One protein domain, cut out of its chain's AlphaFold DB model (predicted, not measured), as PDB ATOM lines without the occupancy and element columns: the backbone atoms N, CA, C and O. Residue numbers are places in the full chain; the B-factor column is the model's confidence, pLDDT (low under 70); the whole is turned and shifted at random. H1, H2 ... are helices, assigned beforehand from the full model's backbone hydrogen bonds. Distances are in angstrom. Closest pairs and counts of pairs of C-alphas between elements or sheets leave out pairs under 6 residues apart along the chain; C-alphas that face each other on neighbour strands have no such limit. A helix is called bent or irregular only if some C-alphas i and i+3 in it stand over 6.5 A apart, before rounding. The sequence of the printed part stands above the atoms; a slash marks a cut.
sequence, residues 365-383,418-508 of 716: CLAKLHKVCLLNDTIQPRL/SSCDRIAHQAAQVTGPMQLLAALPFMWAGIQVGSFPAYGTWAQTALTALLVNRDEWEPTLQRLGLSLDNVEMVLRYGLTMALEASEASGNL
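This is residues 365 to 383 and 418 to 508 of the 716 residues of the protein "MYND-type domain-containing protein" of Coccomyxa subellipsoidea (strain C-169) (UniProt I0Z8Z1). Three helices, H3, H4 and H6, form an up-and-down bundle, with the short helix H5 across one end of it, where H3 and H6 begin. H2 meets H4 near the last residues of both, making a V at a steep tilt of 58 degrees, and H1 lies to one side of the bundle, crosswise to H3. The printed part has 110 residues with six named helices, in chain order H1, H2, H3, H4, H5, H6, and no named strand; the class is all helix. The whole is compact, with a radius of gyration of the C-alphas of 14.1 A and spans of 43 by 29 by 26 A.

The longest helix, H6, covers residues 484 to 504 and measures 30.2 A, from C-alpha 484 at (-36.593, 20.030, -17.041) to C-alpha 504 at (-20.861, 1.568, 1.034). H4 is residues 453 to 468, 22.9 A, and H3 is residues 433 to 449, 25.2 A. H5 is residues 470 to 479, 14.5 A, and H2 is residues 418 to 428, 14.9 A. H1, residues 365 to 383, 26.3 A, begins with C-alpha 365 at (-46.829, 14.588, -8.329) and has a kink of 32 degrees near residue 377. H1, H3 and H5 are only just irregular: C-alphas 378 and 381 are 6.8 A apart, 438 and 441 6.6 A, and 472 and 475 6.9 A.

H6 touches H4 at a shallow tilt of 27 degrees, opposite ways, the closest C-alphas being those of Gly 456 and Ala 498, 5.0 A apart. With residues 491 to 498 alone H6 touches H3, at a shallow tilt of 32 degrees, the same way; the closest C-alphas, of Met 443 and Gly 494, are 7.1 A apart. H3 and H4 are a helical hairpin at a shallow tilt of 25 degrees, with the C-alphas of Met 443 and Tyr 455 closest at 6.0 A. H3 is the hub, touching four helices. H5 touches H6 at residue 484 alone, 5.8 A from Glu 474 between C-alphas. H2 touches H4 at a steep tilt of 58 degrees, closest at the C-alphas of Ala 427 and Ala 465, 4.7 A. H1 only just touches H3, with 3 pairs of C-alphas within 8 A, about perpendicular at 74 degrees; the closest are those of Leu 383 and Ala 438, 7.4 A. H1 and H2 are apart. Every O i to N i+4 pair is within hydrogen-bond range in H2, H4 and H6, against 10 of 15 in H1, 10 of 13 in H3 and 4 of 6 in H5.

The C-alphas farthest apart, of Arg 479 and Gly 506, are 42.9 A from each other. Residues 384 to 417 are not printed, and C-alphas 383 and 418 are 31.1 A apart across this cut. The links H2 to H3, H3 to H4, H4 to H5 and H5 to H6 are tight. The mean pLDDT of the printed part is 72.3, and 42 residues are under 70, among them residues 365 to 383, 418 to 424 and 502 to 508.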
ATOM      1  N   CYS A 365     -48.261  14.884  -8.246       39.91
ATOM      2  CA  CYS A 365     -46.829  14.588  -8.329       39.91
ATOM      3  C   CYS A 365     -46.592  13.122  -8.750       39.91
ATOM      4  O   CYS A 365     -45.760  12.825  -9.604       39.91
ATOM      5  N   LEU A 366     -47.433  12.215  -8.245       47.56
ATOM      6  CA  LEU A 366     -47.417  10.785  -8.571       47.56
ATOM      7  C   LEU A 366     -47.992  10.469  -9.957       47.56
ATOM      8  O   LEU A 366     -47.443   9.629 -10.665       47.56
ATOM      9  N   ALA A 367     -49.037  11.179 -10.398       45.41
ATOM     10  CA  ALA A 367     -49.568  11.031 -11.757       45.41
ATOM     11  C   ALA A 367     -48.541  11.421 -12.840       45.41
ATOM     12  O   ALA A 367     -48.565  10.877 -13.944       45.41
ATOM     13  N   LYS A 368     -47.617  12.340 -12.521       47.50
ATOM     14  CA  LYS A 368     -46.525  12.761 -13.409       47.50
ATOM     15  C   LYS A 368     -45.386  11.735 -13.449       47.50
ATOM     16  O   LYS A 368     -44.930  11.408 -14.538       47.50
ATOM     17  N   LEU A 369     -45.003  11.155 -12.308       43.59
ATOM     18  CA  LEU A 369     -44.001  10.080 -12.251       43.59
ATOM     19  C   LEU A 369     -44.493   8.800 -12.952       43.59
ATOM     20  O   LEU A 369     -43.765   8.180 -13.720       43.59
ATOM     21  N   HIS A 370     -45.768   8.449 -12.769       46.41
ATOM     22  CA  HIS A 370     -46.394   7.323 -13.466       46.41
ATOM     23  C   HIS A 370     -46.485   7.559 -14.984       46.41
ATOM     24  O   HIS A 370     -46.326   6.621 -15.757       46.41
ATOM     25  N   LYS A 371     -46.670   8.812 -15.432       48.59
ATOM     26  CA  LYS A 371     -46.580   9.186 -16.855       48.59
ATOM     27  C   LYS A 371     -45.170   9.013 -17.427       48.59
ATOM     28  O   LYS A 371     -45.063   8.534 -18.548       48.59
ATOM     29  N   VAL A 372     -44.115   9.344 -16.674       49.25
ATOM     30  CA  VAL A 372     -42.707   9.101 -17.070       49.25
ATOM     31  C   VAL A 372     -42.449   7.604 -17.263       49.25
ATOM     32  O   VAL A 372     -41.846   7.207 -18.255       49.25
ATOM     33  N   CYS A 373     -42.954   6.765 -16.354       47.06
ATOM     34  CA  CYS A 373     -42.807   5.314 -16.456       47.06
ATOM     35  C   CYS A 373     -43.679   4.699 -17.566       47.06
ATOM     36  O   CYS A 373     -43.221   3.791 -18.244       47.06
ATOM     37  N   LEU A 374     -44.893   5.210 -17.813       49.72
ATOM     38  CA  LEU A 374     -45.760   4.770 -18.923       49.72
ATOM     39  C   LEU A 374     -45.246   5.206 -20.305       49.72
ATOM     40  O   LEU A 374     -45.481   4.516 -21.296       49.72
ATOM     41  N   LEU A 375     -44.520   6.329 -20.383       47.94
ATOM     42  CA  LEU A 375     -43.813   6.749 -21.599       47.94
ATOM     43  C   LEU A 375     -42.760   5.712 -22.023       47.94
ATOM     44  O   LEU A 375     -42.477   5.607 -23.212       47.94
ATOM     45  N   ASN A 376     -42.239   4.894 -21.101       45.19
ATOM     46  CA  ASN A 376     -41.349   3.779 -21.428       45.19
ATOM     47  C   ASN A 376     -42.034   2.778 -22.374       45.19
ATOM     48  O   ASN A 376     -41.491   2.468 -23.430       45.19
ATOM     49  N   ASP A 377     -43.272   2.380 -22.080       42.28
ATOM     50  CA  ASP A 377     -44.012   1.395 -22.881       42.28
ATOM     51  C   ASP A 377     -44.411   1.938 -24.266       42.28
ATOM     52  O   ASP A 377     -44.615   1.179 -25.213       42.28
ATOM     53  N   THR A 378     -44.494   3.268 -24.415       47.31
ATOM     54  CA  THR A 378     -44.852   3.926 -25.687       47.31
ATOM     55  C   THR A 378     -43.640   4.317 -26.535       47.31
ATOM     56  O   THR A 378     -43.725   4.335 -27.765       47.31
ATOM     57  N   ILE A 379     -42.513   4.653 -25.903       44.53
ATOM     58  CA  ILE A 379     -41.305   5.147 -26.573       44.53
ATOM     59  C   ILE A 379     -40.321   3.995 -26.871       44.53
ATOM     60  O   ILE A 379     -39.649   4.032 -27.904       44.53
ATOM     61  N   GLN A 380     -40.273   2.936 -26.053       43.06
ATOM     62  CA  GLN A 380     -39.348   1.802 -26.221       43.06
ATOM     63  C   GLN A 380     -39.373   1.159 -27.628       43.06
ATOM     64  O   GLN A 380     -38.291   0.905 -28.164       43.06
ATOM     65  N   PRO A 381     -40.529   0.959 -28.300       46.59
ATOM     66  CA  PRO A 381     -40.547   0.405 -29.658       46.59
ATOM     67  C   PRO A 381     -39.924   1.338 -30.708       46.59
ATOM     68  O   PRO A 381     -39.419   0.870 -31.725       46.59
ATOM     69  N   ARG A 382     -39.945   2.659 -30.472       45.19
ATOM     70  CA  ARG A 382     -39.416   3.683 -31.391       45.19
ATOM     71  C   ARG A 382     -37.916   3.938 -31.221       45.19
ATOM     72  O   ARG A 382     -37.284   4.404 -32.158       45.19
ATOM     73  N   LEU A 383     -37.343   3.612 -30.061       43.44
ATOM     74  CA  LEU A 383     -35.922   3.841 -29.741       43.44
ATOM     75  C   LEU A 383     -34.990   2.684 -30.148       43.44
ATOM     76  O   LEU A 383     -33.769   2.820 -30.082       43.44
ATOM     77  N   SER A 418      -8.587  15.305 -17.129       55.25
ATOM     78  CA  SER A 418      -8.996  14.435 -18.235       55.25
ATOM     79  C   SER A 418     -10.329  13.707 -18.016       55.25
ATOM     80  O   SER A 418     -11.039  13.418 -18.976       55.25
ATOM     81  N   SER A 419     -10.732  13.401 -16.777       54.19
ATOM     82  CA  SER A 419     -12.040  12.795 -16.482       54.19
ATOM     83  C   SER A 419     -13.178  13.800 -16.642       54.19
ATOM     84  O   SER A 419     -14.230  13.447 -17.174       54.19
ATOM     85  N   CYS A 420     -12.967  15.057 -16.246       51.44
ATOM     86  CA  CYS A 420     -13.935  16.132 -16.463       51.44
ATOM     87  C   CYS A 420     -14.064  16.462 -17.954       51.44
ATOM     88  O   CYS A 420     -15.184  16.582 -18.444       51.44
ATOM     89  N   ASP A 421     -12.944  16.518 -18.677       64.00
ATOM     90  CA  ASP A 421     -12.937  16.745 -20.124       64.00
ATOM     91  C   ASP A 421     -13.592  15.583 -20.883       64.00
ATOM     92  O   ASP A 421     -14.329  15.809 -21.840       64.00
ATOM     93  N   ARG A 422     -13.422  14.337 -20.418       68.56
ATOM     94  CA  ARG A 422     -14.120  13.165 -20.974       68.56
ATOM     95  C   ARG A 422     -15.621  13.186 -20.707       68.56
ATOM     96  O   ARG A 422     -16.380  12.908 -21.627       68.56
ATOM     97  N   ILE A 423     -16.061  13.531 -19.495       64.44
ATOM     98  CA  ILE A 423     -17.494  13.667 -19.175       64.44
ATOM     99  C   ILE A 423     -18.108  14.806 -19.993       64.44
ATOM    100  O   ILE A 423     -19.187  14.637 -20.552       64.44
ATOM    101  N   ALA A 424     -17.413  15.938 -20.123       63.16
ATOM    102  CA  ALA A 424     -17.846  17.048 -20.965       63.16
ATOM    103  C   ALA A 424     -17.911  16.644 -22.449       63.16
ATOM    104  O   ALA A 424     -18.893  16.947 -23.125       63.16
ATOM    105  N   HIS A 425     -16.918  15.899 -22.943       74.56
ATOM    106  CA  HIS A 425     -16.900  15.378 -24.308       74.56
ATOM    107  C   HIS A 425     -18.040  14.381 -24.562       74.56
ATOM    108  O   HIS A 425     -18.730  14.487 -25.570       74.56
ATOM    109  N   GLN A 426     -18.295  13.448 -23.642       74.88
ATOM    110  CA  GLN A 426     -19.411  12.502 -23.738       74.88
ATOM    111  C   GLN A 426     -20.771  13.198 -23.609       74.88
ATOM    112  O   GLN A 426     -21.714  12.831 -24.304       74.88
ATOM    113  N   ALA A 427     -20.879  14.230 -22.770       73.69
ATOM    114  CA  ALA A 427     -22.094  15.027 -22.644       73.69
ATOM    115  C   ALA A 427     -22.386  15.791 -23.943       73.69
ATOM    116  O   ALA A 427     -23.536  15.848 -24.366       73.69
ATOM    117  N   ALA A 428     -21.346  16.290 -24.621       75.06
ATOM    118  CA  ALA A 428     -21.462  16.915 -25.938       75.06
ATOM    119  C   ALA A 428     -21.902  15.935 -27.045       75.06
ATOM    120  O   ALA A 428     -22.409  16.369 -28.076       75.06
ATOM    121  N   GLN A 429     -21.746  14.620 -26.842       82.75
ATOM    122  CA  GLN A 429     -22.256  13.594 -27.759       82.75
ATOM    123  C   GLN A 429     -23.745  13.271 -27.537       82.75
ATOM    124  O   GLN A 429     -24.360  12.639 -28.399       82.75
ATOM    125  N   VAL A 430     -24.352  13.704 -26.422       85.25
ATOM    126  CA  VAL A 430     -25.804  13.594 -26.211       85.25
ATOM    127  C   VAL A 430     -26.470  14.755 -26.943       85.25
ATOM    128  O   VAL A 430     -26.551  15.872 -26.443       85.25
ATOM    129  N   THR A 431     -26.935  14.485 -28.158       85.00
ATOM    130  CA  THR A 431     -27.377  15.515 -29.121       85.00
ATOM    131  C   THR A 431     -28.848  15.905 -28.983       85.00
ATOM    132  O   THR A 431     -29.310  16.815 -29.663       85.00
ATOM    133  N   GLY A 432     -29.611  15.244 -28.105       90.12
ATOM    134  CA  GLY A 432     -31.012  15.598 -27.896       90.12
ATOM    135  C   GLY A 432     -31.679  14.932 -26.690       90.12
ATOM    136  O   GLY A 432     -31.218  13.898 -26.196       90.12
ATOM    137  N   PRO A 433     -32.835  15.463 -26.251       85.44
ATOM    138  CA  PRO A 433     -33.520  15.019 -25.037       85.44
ATOM    139  C   PRO A 433     -34.060  13.588 -25.142       85.44
ATOM    140  O   PRO A 433     -34.240  12.924 -24.129       85.44
ATOM    141  N   MET A 434     -34.278  13.061 -26.352       85.19
ATOM    142  CA  MET A 434     -34.700  11.666 -26.536       85.19
ATOM    143  C   MET A 434     -33.586  10.666 -26.206       85.19
ATOM    144  O   MET A 434     -33.873   9.619 -25.630       85.19
ATOM    145  N   GLN A 435     -32.325  10.995 -26.512       82.56
ATOM    146  CA  GLN A 435     -31.172  10.169 -26.133       82.56
ATOM    147  C   GLN A 435     -30.988  10.169 -24.610       82.56
ATOM    148  O   GLN A 435     -30.742   9.120 -24.019       82.56
ATOM    149  N   LEU A 436     -31.209  11.322 -23.968       86.69
ATOM    150  CA  LEU A 436     -31.216  11.457 -22.512       86.69
ATOM    151  C   LEU A 436     -32.323  10.610 -21.859       86.69
ATOM    152  O   LEU A 436     -32.057   9.826 -20.950       86.69
ATOM    153  N   LEU A 437     -33.567  10.743 -22.329       82.12
ATOM    154  CA  LEU A 437     -34.713  10.024 -21.764       82.12
ATOM    155  C   LEU A 437     -34.597   8.510 -21.950       82.12
ATOM    156  O   LEU A 437     -35.009   7.754 -21.075       82.12
ATOM    157  N   ALA A 438     -33.997   8.062 -23.051       76.69
ATOM    158  CA  ALA A 438     -33.746   6.650 -23.292       76.69
ATOM    159  C   ALA A 438     -32.733   6.029 -22.324       76.69
ATOM    160  O   ALA A 438     -32.773   4.821 -22.116       76.69
ATOM    161  N   ALA A 439     -31.843   6.827 -21.726       72.31
ATOM    162  CA  ALA A 439     -30.874   6.350 -20.743       72.31
ATOM    163  C   ALA A 439     -31.491   6.147 -19.344       72.31
ATOM    164  O   ALA A 439     -30.986   5.337 -18.564       72.31
ATOM    165  N   LEU A 440     -32.607   6.822 -19.028       75.12
ATOM    166  CA  LEU A 440     -33.235   6.775 -17.700       75.12
ATOM    167  C   LEU A 440     -33.706   5.367 -17.275       75.12
ATOM    168  O   LEU A 440     -33.426   4.988 -16.136       75.12
ATOM    169  N   PRO A 441     -34.357   4.550 -18.131       72.50
ATOM    170  CA  PRO A 441     -34.731   3.184 -17.765       72.50
ATOM    171  C   PRO A 441     -33.520   2.285 -17.497       72.50
ATOM    172  O   PRO A 441     -33.561   1.468 -16.579       72.50
ATOM    173  N   PHE A 442     -32.427   2.454 -18.250       67.38
ATOM    174  CA  PHE A 442     -31.189   1.702 -18.020       67.38
ATOM    175  C   PHE A 442     -30.532   2.110 -16.705       67.38
ATOM    176  O   PHE A 442     -30.105   1.239 -15.952       67.38
ATOM    177  N   MET A 443     -30.521   3.406 -16.385       72.75
ATOM    178  CA  MET A 443     -30.080   3.892 -15.077       72.75
ATOM    179  C   MET A 443     -30.917   3.312 -13.939       72.75
ATOM    180  O   MET A 443     -30.365   2.833 -12.953       72.75
ATOM    181  N   TRP A 444     -32.241   3.301 -14.092       69.44
ATOM    182  CA  TRP A 444     -33.145   2.753 -13.087       69.44
ATOM    183  C   TRP A 444     -32.947   1.247 -12.884       69.44
ATOM    184  O   TRP A 444     -32.846   0.783 -11.749       69.44
ATOM    185  N   ALA A 445     -32.829   0.483 -13.973       65.56
ATOM    186  CA  ALA A 445     -32.531  -0.944 -13.916       65.56
ATOM    187  C   ALA A 445     -31.167  -1.212 -13.262       65.56
ATOM    188  O   ALA A 445     -31.057  -2.103 -12.425       65.56
ATOM    189  N   GLY A 446     -30.156  -0.397 -13.580       64.75
ATOM    190  CA  GLY A 446     -28.820  -0.431 -12.981       64.75
ATOM    191  C   GLY A 446     -28.812  -0.270 -11.467       64.75
ATOM    192  O   GLY A 446     -28.185  -1.061 -10.760       64.75
ATOM    193  N   ILE A 447     -29.579   0.708 -10.974       62.91
ATOM    194  CA  ILE A 447     -29.781   0.953  -9.541       62.91
ATOM    195  C   ILE A 447     -30.393  -0.280  -8.862       62.91
ATOM    196  O   ILE A 447     -29.985  -0.629  -7.756       62.91
ATOM    197  N   GLN A 448     -31.322  -0.982  -9.520       60.34
ATOM    198  CA  GLN A 448     -31.932  -2.194  -8.961       60.34
ATOM    199  C   GLN A 448     -30.979  -3.396  -8.906       60.34
ATOM    200  O   GLN A 448     -31.106  -4.218  -8.001       60.34
ATOM    201  N   VAL A 449     -30.034  -3.507  -9.844       66.44
ATOM    202  CA  VAL A 449     -29.084  -4.638  -9.906       66.44
ATOM    203  C   VAL A 449     -27.757  -4.381  -9.189       66.44
ATOM    204  O   VAL A 449     -26.896  -5.256  -9.165       66.44
ATOM    205  N   GLY A 450     -27.577  -3.204  -8.586       66.56
ATOM    206  CA  GLY A 450     -26.430  -2.914  -7.728       66.56
ATOM    207  C   GLY A 450     -25.097  -2.712  -8.457       66.56
ATOM    208  O   GLY A 450     -24.029  -2.873  -7.868       66.56
ATOM    209  N   SER A 451     -25.133  -2.368  -9.742       71.62
ATOM    210  CA  SER A 451     -23.947  -1.924 -10.473       71.62
ATOM    211  C   SER A 451     -23.948  -0.401 -10.408       71.62
ATOM    212  O   SER A 451     -24.889   0.212 -10.885       71.62
ATOM    213  N   PHE A 452     -22.972   0.223  -9.744       72.44
ATOM    214  CA  PHE A 452     -23.049   1.646  -9.363       72.44
ATOM    215  C   PHE A 452     -22.027   2.571 -10.055       72.44
ATOM    216  O   PHE A 452     -22.426   3.664 -10.464       72.44
ATOM    217  N   PRO A 453     -20.758   2.170 -10.294       70.00
ATOM    218  CA  PRO A 453     -19.754   3.077 -10.864       70.00
ATOM    219  C   PRO A 453     -20.082   3.551 -12.286       70.00
ATOM    220  O   PRO A 453     -20.025   4.745 -12.570       70.00
ATOM    221  N   ALA A 454     -20.511   2.638 -13.164       69.50
ATOM    222  CA  ALA A 454     -20.876   2.983 -14.539       69.50
ATOM    223  C   ALA A 454     -22.068   3.956 -14.588       69.50
ATOM    224  O   ALA A 454     -22.100   4.869 -15.408       69.50
ATOM    225  N   TYR A 455     -23.034   3.806 -13.681       78.31
ATOM    226  CA  TYR A 455     -24.254   4.613 -13.683       78.31
ATOM    227  C   TYR A 455     -24.054   5.986 -13.061       78.31
ATOM    228  O   TYR A 455     -24.711   6.926 -13.493       78.31
ATOM    229  N   GLY A 456     -23.117   6.127 -12.119       80.69
ATOM    230  CA  GLY A 456     -22.683   7.437 -11.638       80.69
ATOM    231  C   GLY A 456     -22.114   8.285 -12.775       80.69
ATOM    232  O   GLY A 456     -22.533   9.426 -12.954       80.69
ATOM    233  N   THR A 457     -21.241   7.708 -13.609       79.12
ATOM    234  CA  THR A 457     -20.701   8.395 -14.793       79.12
ATOM    235  C   THR A 457     -21.804   8.746 -15.790       79.12
ATOM    236  O   THR A 457     -21.860   9.880 -16.248       79.12
ATOM    237  N   TRP A 458     -22.733   7.829 -16.069       82.25
ATOM    238  CA  TRP A 458     -23.858   8.105 -16.969       82.25
ATOM    239  C   TRP A 458     -24.812   9.177 -16.439       82.25
ATOM    240  O   TRP A 458     -25.175  10.079 -17.187       82.25
ATOM    241  N   ALA A 459     -25.187   9.125 -15.158       84.31
ATOM    242  CA  ALA A 459     -26.034  10.129 -14.520       84.31
ATOM    243  C   ALA A 459     -25.368  11.510 -14.537       84.31
ATOM    244  O   ALA A 459     -26.033  12.510 -14.805       84.31
ATOM    245  N   GLN A 460     -24.051  11.560 -14.314       86.62
ATOM    246  CA  GLN A 460     -23.265  12.786 -14.398       86.62
ATOM    247  C   GLN A 460     -23.218  13.332 -15.831       86.62
ATOM    248  O   GLN A 460     -23.520  14.504 -16.033       86.62
ATOM    249  N   THR A 461     -22.903  12.499 -16.828       85.44
ATOM    250  CA  THR A 461     -22.878  12.880 -18.252       85.44
ATOM    251  C   THR A 461     -24.248  13.367 -18.728       85.44
ATOM    252  O   THR A 461     -24.351  14.406 -19.378       85.44
ATOM    253  N   ALA A 462     -25.315  12.662 -18.349       87.69
ATOM    254  CA  ALA A 462     -26.697  13.012 -18.648       87.69
ATOM    255  C   ALA A 462     -27.106  14.346 -18.002       87.69
ATOM    256  O   ALA A 462     -27.702  15.199 -18.659       87.69
ATOM    257  N   LEU A 463     -26.752  14.555 -16.731       90.19
ATOM    258  CA  LEU A 463     -27.027  15.802 -16.021       90.19
ATOM    259  C   LEU A 463     -26.264  16.975 -16.648       90.19
ATOM    260  O   LEU A 463     -26.840  18.038 -16.856       90.19
ATOM    261  N   THR A 464     -24.994  16.778 -17.005       87.75
ATOM    262  CA  THR A 464     -24.191  17.792 -17.695       87.75
ATOM    263  C   THR A 464     -24.781  18.137 -19.064       87.75
ATOM    264  O   THR A 464     -24.921  19.318 -19.370       87.75
ATOM    265  N   ALA A 465     -25.204  17.147 -19.855       88.88
ATOM    266  CA  ALA A 465     -25.829  17.390 -21.155       88.88
ATOM    267  C   ALA A 465     -27.169  18.140 -21.037       88.88
ATOM    268  O   ALA A 465     -27.421  19.067 -21.807       88.88
ATOM    269  N   LEU A 466     -27.996  17.782 -20.044       92.00
ATOM    270  CA  LEU A 466     -29.261  18.462 -19.753       92.00
ATOM    271  C   LEU A 466     -29.046  19.932 -19.365       92.00
ATOM    272  O   LEU A 466     -29.797  20.793 -19.811       92.00
ATOM    273  N   LEU A 467     -28.028  20.220 -18.548       89.19
ATOM    274  CA  LEU A 467     -27.729  21.582 -18.097       89.19
ATOM    275  C   LEU A 467     -27.150  22.457 -19.217       89.19
ATOM    276  O   LEU A 467     -27.501  23.630 -19.300       89.19
ATOM    277  N   VAL A 468     -26.298  21.899 -20.086       90.12
ATOM    278  CA  VAL A 468     -25.713  22.630 -21.227       90.12
ATOM    279  C   VAL A 468     -26.773  22.984 -22.271       90.12
ATOM    280  O   VAL A 468     -26.744  24.082 -22.818       90.12
ATOM    281  N   ASN A 469     -27.732  22.090 -22.517       91.75
ATOM    282  CA  ASN A 469     -28.754  22.261 -23.554       91.75
ATOM    283  C   ASN A 469     -30.137  22.627 -22.984       91.75
ATOM    284  O   ASN A 469     -31.162  22.376 -23.621       91.75
ATOM    285  N   ARG A 470     -30.183  23.201 -21.772       92.94
ATOM    286  CA  ARG A 470     -31.415  23.467 -21.008       92.94
ATOM    287  C   ARG A 470     -32.484  24.187 -21.833       92.94
ATOM    288  O   ARG A 470     -33.618  23.715 -21.912       92.94
ATOM    289  N   ASP A 471     -32.107  25.297 -22.460       92.31
ATOM    290  CA  ASP A 471     -33.039  26.164 -23.188       92.31
ATOM    291  C   ASP A 471     -33.555  25.512 -24.480       92.31
ATOM    292  O   ASP A 471     -34.705  25.712 -24.873       92.31
ATOM    293  N   GLU A 472     -32.730  24.682 -25.121       94.12
ATOM    294  CA  GLU A 472     -33.095  23.959 -26.341       94.12
ATOM    295  C   GLU A 472     -34.003  22.753 -26.044       94.12
ATOM    296  O   GLU A 472     -34.924  22.436 -26.806       94.12
ATOM    297  N   TRP A 473     -33.763  22.057 -24.929       94.50
ATOM    298  CA  TRP A 473     -34.437  20.794 -24.623       94.50
ATOM    299  C   TRP A 473     -35.771  20.979 -23.903       94.50
ATOM    300  O   TRP A 473     -36.664  20.144 -24.082       94.50
ATOM    301  N   GLU A 474     -35.954  22.071 -23.155       92.88
ATOM    302  CA  GLU A 474     -37.168  22.312 -22.367       92.88
ATOM    303  C   GLU A 474     -38.468  22.283 -23.199       92.88
ATOM    304  O   GLU A 474     -39.384  21.544 -22.828       92.88
ATOM    305  N   PRO A 475     -38.580  22.939 -24.374       93.12
ATOM    306  CA  PRO A 475     -39.791  22.847 -25.197       93.12
ATOM    307  C   PRO A 475     -40.108  21.413 -25.645       93.12
ATOM    308  O   PRO A 475     -41.269  21.029 -25.800       93.12
ATOM    309  N   THR A 476     -39.079  20.590 -25.864       90.88
ATOM    310  CA  THR A 476     -39.251  19.191 -26.274       90.88
ATOM    311  C   THR A 476     -39.681  18.313 -25.105       90.88
ATOM    312  O   THR A 476     -40.589  17.501 -25.273       90.88
ATOM    313  N   LEU A 477     -39.106  18.516 -23.919       88.12
ATOM    314  CA  LEU A 477     -39.531  17.839 -22.695       88.12
ATOM    315  C   LEU A 477     -40.975  18.213 -22.328       88.12
ATOM    316  O   LEU A 477     -41.783  17.320 -22.057       88.12
ATOM    317  N   GLN A 478     -41.345  19.491 -22.446       89.50
ATOM    318  CA  GLN A 478     -42.712  19.965 -22.202       89.50
ATOM    319  C   GLN A 478     -43.733  19.327 -23.149       89.50
ATOM    320  O   GLN A 478     -44.809  18.920 -22.703       89.50
ATOM    321  N   ARG A 479     -43.394  19.149 -24.436       87.88
ATOM    322  CA  ARG A 479     -44.244  18.413 -25.396       87.88
ATOM    323  C   ARG A 479     -44.469  16.951 -25.001       87.88
ATOM    324  O   ARG A 479     -45.506  16.390 -25.342       87.88
ATOM    325  N   LEU A 480     -43.537  16.350 -24.261       79.25
ATOM    326  CA  LEU A 480     -43.655  14.997 -23.705       79.25
ATOM    327  C   LEU A 480     -44.332  14.978 -22.321       79.25
ATOM    328  O   LEU A 480     -44.480  13.918 -21.717       79.25
ATOM    329  N   GLY A 481     -44.773  16.132 -21.811       84.69
ATOM    330  CA  GLY A 481     -45.389  16.260 -20.490       84.69
ATOM    331  C   GLY A 481     -44.391  16.198 -19.331       84.69
ATOM    332  O   GLY A 481     -44.796  15.928 -18.196       84.69
ATOM    333  N   LEU A 482     -43.107  16.433 -19.606       84.06
ATOM    334  CA  LEU A 482     -42.021  16.499 -18.633       84.06
ATOM    335  C   LEU A 482     -41.580  17.957 -18.456       84.06
ATOM    336  O   LEU A 482     -41.629  18.733 -19.400       84.06
ATOM    337  N   SER A 483     -41.144  18.335 -17.256       88.06
ATOM    338  CA  SER A 483     -40.392  19.579 -17.053       88.06
ATOM    339  C   SER A 483     -38.916  19.246 -16.898       88.06
ATOM    340  O   SER A 483     -38.594  18.164 -16.389       88.06
ATOM    341  N   LEU A 484     -38.030  20.164 -17.284       86.75
ATOM    342  CA  LEU A 484     -36.593  20.030 -17.041       86.75
ATOM    343  C   LEU A 484     -36.300  19.659 -15.586       86.75
ATOM    344  O   LEU A 484     -35.564  18.711 -15.341       86.75
ATOM    345  N   ASP A 485     -36.956  20.337 -14.640       83.69
ATOM    346  CA  ASP A 485     -36.768  20.117 -13.204       83.69
ATOM    347  C   ASP A 485     -37.056  18.664 -12.797       83.69
ATOM    348  O   ASP A 485     -36.371  18.104 -11.941       83.69
ATOM    349  N   ASN A 486     -38.039  18.011 -13.434       79.56
ATOM    350  CA  ASN A 486     -38.351  16.609 -13.152       79.56
ATOM    351  C   ASN A 486     -37.239  15.683 -13.654       79.56
ATOM    352  O   ASN A 486     -36.876  14.731 -12.964       79.56
ATOM    353  N   VAL A 487     -36.712  15.943 -14.852       85.56
ATOM    354  CA  VAL A 487     -35.637  15.136 -15.446       85.56
ATOM    355  C   VAL A 487     -34.336  15.345 -14.669       85.56
ATOM    356  O   VAL A 487     -33.665  14.380 -14.310       85.56
ATOM    357  N   GLU A 488     -34.029  16.594 -14.324       88.75
ATOM    358  CA  GLU A 488     -32.879  16.974 -13.512       88.75
ATOM    359  C   GLU A 488     -32.921  16.308 -12.132       88.75
ATOM    360  O   GLU A 488     -31.928  15.726 -11.693       88.75
ATOM    361  N   MET A 489     -34.081  16.321 -11.468       82.38
ATOM    362  CA  MET A 489     -34.273  15.673 -10.169       82.38
ATOM    363  C   MET A 489     -33.978  14.168 -10.228       82.38
ATOM    364  O   MET A 489     -33.290  13.649  -9.349       82.38
ATOM    365  N   VAL A 490     -34.456  13.466 -11.260       77.50
ATOM    366  CA  VAL A 490     -34.218  12.019 -11.422       77.50
ATOM    367  C   VAL A 490     -32.735  11.724 -11.666       77.50
ATOM    368  O   VAL A 490     -32.189  10.798 -11.065       77.50
ATOM    369  N   LEU A 491     -32.060  12.525 -12.496       86.94
ATOM    370  CA  LEU A 491     -30.627  12.369 -12.770       86.94
ATOM    371  C   LEU A 491     -29.774  12.639 -11.527       86.94
ATOM    372  O   LEU A 491     -28.870  11.862 -11.217       86.94
ATOM    373  N   ARG A 492     -30.101  13.692 -10.768       83.62
ATOM    374  CA  ARG A 492     -29.445  14.006  -9.491       83.62
ATOM    375  C   ARG A 492     -29.645  12.890  -8.470       83.62
ATOM    376  O   ARG A 492     -28.685  12.505  -7.812       83.62
ATOM    377  N   TYR A 493     -30.851  12.337  -8.380       77.56
ATOM    378  CA  TYR A 493     -31.136  11.209  -7.496       77.56
ATOM    379  C   TYR A 493     -30.319   9.964  -7.871       77.56
ATOM    380  O   TYR A 493     -29.683   9.364  -7.006       77.56
ATOM    381  N   GLY A 494     -30.269   9.608  -9.160       79.44
ATOM    382  CA  GLY A 494     -29.461   8.484  -9.639       79.44
ATOM    383  C   GLY A 494     -27.967   8.657  -9.346       79.44
ATOM    384  O   GLY A 494     -27.312   7.713  -8.904       79.44
ATOM    385  N   LEU A 495     -27.445   9.876  -9.513       83.44
ATOM    386  CA  LEU A 495     -26.065  10.211  -9.167       83.44
ATOM    387  C   LEU A 495     -25.797  10.065  -7.660       83.44
ATOM    388  O   LEU A 495     -24.793   9.471  -7.278       83.44
ATOM    389  N   THR A 496     -26.696  10.557  -6.803       79.56
ATOM    390  CA  THR A 496     -26.578  10.406  -5.345       79.56
ATOM    391  C   THR A 496     -26.544   8.934  -4.936       79.56
ATOM    392  O   THR A 496     -25.658   8.538  -4.185       79.56
ATOM    393  N   MET A 497     -27.432   8.104  -5.488       75.38
ATOM    394  CA  MET A 497     -27.453   6.662  -5.206       75.38
ATOM    395  C   MET A 497     -26.167   5.956  -5.646       75.38
ATOM    396  O   MET A 497     -25.650   5.110  -4.918       75.38
ATOM    397  N   ALA A 498     -25.615   6.321  -6.804       77.81
ATOM    398  CA  ALA A 498     -24.347   5.765  -7.268       77.81
ATOM    399  C   ALA A 498     -23.172   6.141  -6.347       77.81
ATOM    400  O   ALA A 498     -22.324   5.294  -6.057       77.81
ATOM    401  N   LEU A 499     -23.137   7.384  -5.859       74.75
ATOM    402  CA  LEU A 499     -22.106   7.867  -4.936       74.75
ATOM    403  C   LEU A 499     -22.194   7.179  -3.567       74.75
ATOM    404  O   LEU A 499     -21.179   6.705  -3.058       74.75
ATOM    405  N   GLU A 500     -23.397   7.062  -3.003       73.50
ATOM    406  CA  GLU A 500     -23.627   6.394  -1.714       73.50
ATOM    407  C   GLU A 500     -23.276   4.904  -1.771       73.50
ATOM    408  O   GLU A 500     -22.646   4.363  -0.861       73.50
ATOM    409  N   ALA A 501     -23.628   4.229  -2.862       71.06
ATOM    410  CA  ALA A 501     -23.292   2.826  -3.032       71.06
ATOM    411  C   ALA A 501     -21.788   2.598  -3.256       71.06
ATOM    412  O   ALA A 501     -21.232   1.614  -2.761       71.06
ATOM    413  N   SER A 502     -21.107   3.526  -3.938       69.31
ATOM    414  CA  SER A 502     -19.645   3.507  -4.045       69.31
ATOM    415  C   SER A 502     -18.991   3.632  -2.665       69.31
ATOM    416  O   SER A 502     -18.049   2.895  -2.374       69.31
ATOM    417  N   GLU A 503     -19.517   4.494  -1.791       67.50
ATOM    418  CA  GLU A 503     -19.045   4.647  -0.410       67.50
ATOM    419  C   GLU A 503     -19.302   3.389   0.438       67.50
ATOM    420  O   GLU A 503     -18.413   2.939   1.166       67.50
ATOM    421  N   ALA A 504     -20.482   2.778   0.305       64.88
ATOM    422  CA  ALA A 504     -20.861   1.568   1.034       64.88
ATOM    423  C   ALA A 504     -20.073   0.319   0.600       64.88
ATOM    424  O   ALA A 504     -19.849  -0.580   1.411       64.88
ATOM    425  N   SER A 505     -19.632   0.260  -0.661       67.12
ATOM    426  CA  SER A 505     -18.896  -0.888  -1.208       67.12
ATOM    427  C   SER A 505     -17.458  -1.028  -0.693       67.12
ATOM    428  O   SER A 505     -16.834  -2.056  -0.930       67.12
ATOM    429  N   GLY A 506     -16.917  -0.026   0.015       58.41
ATOM    430  CA  GLY A 506     -15.562  -0.087   0.578       58.41
ATOM    431  C   GLY A 506     -14.435  -0.098  -0.464       58.41
ATOM    432  O   GLY A 506     -13.279  -0.279  -0.099       58.41
ATOM    433  N   ASN A 507     -14.747   0.141  -1.739       52.53
ATOM    434  CA  ASN A 507     -13.798   0.115  -2.858       52.53
ATOM    435  C   ASN A 507     -12.858   1.338  -2.923       52.53
ATOM    436  O   ASN A 507     -12.162   1.526  -3.915       52.53
ATOM    437  N   LEU A 508     -12.840   2.185  -1.891       52.94
ATOM    438  CA  LEU A 508     -11.938   3.332  -1.775       52.94
ATOM    439  C   LEU A 508     -10.906   3.043  -0.691       52.94
ATOM    440  O   LEU A 508     -11.271   2.737   0.450       52.94
TER     441      LEU A 508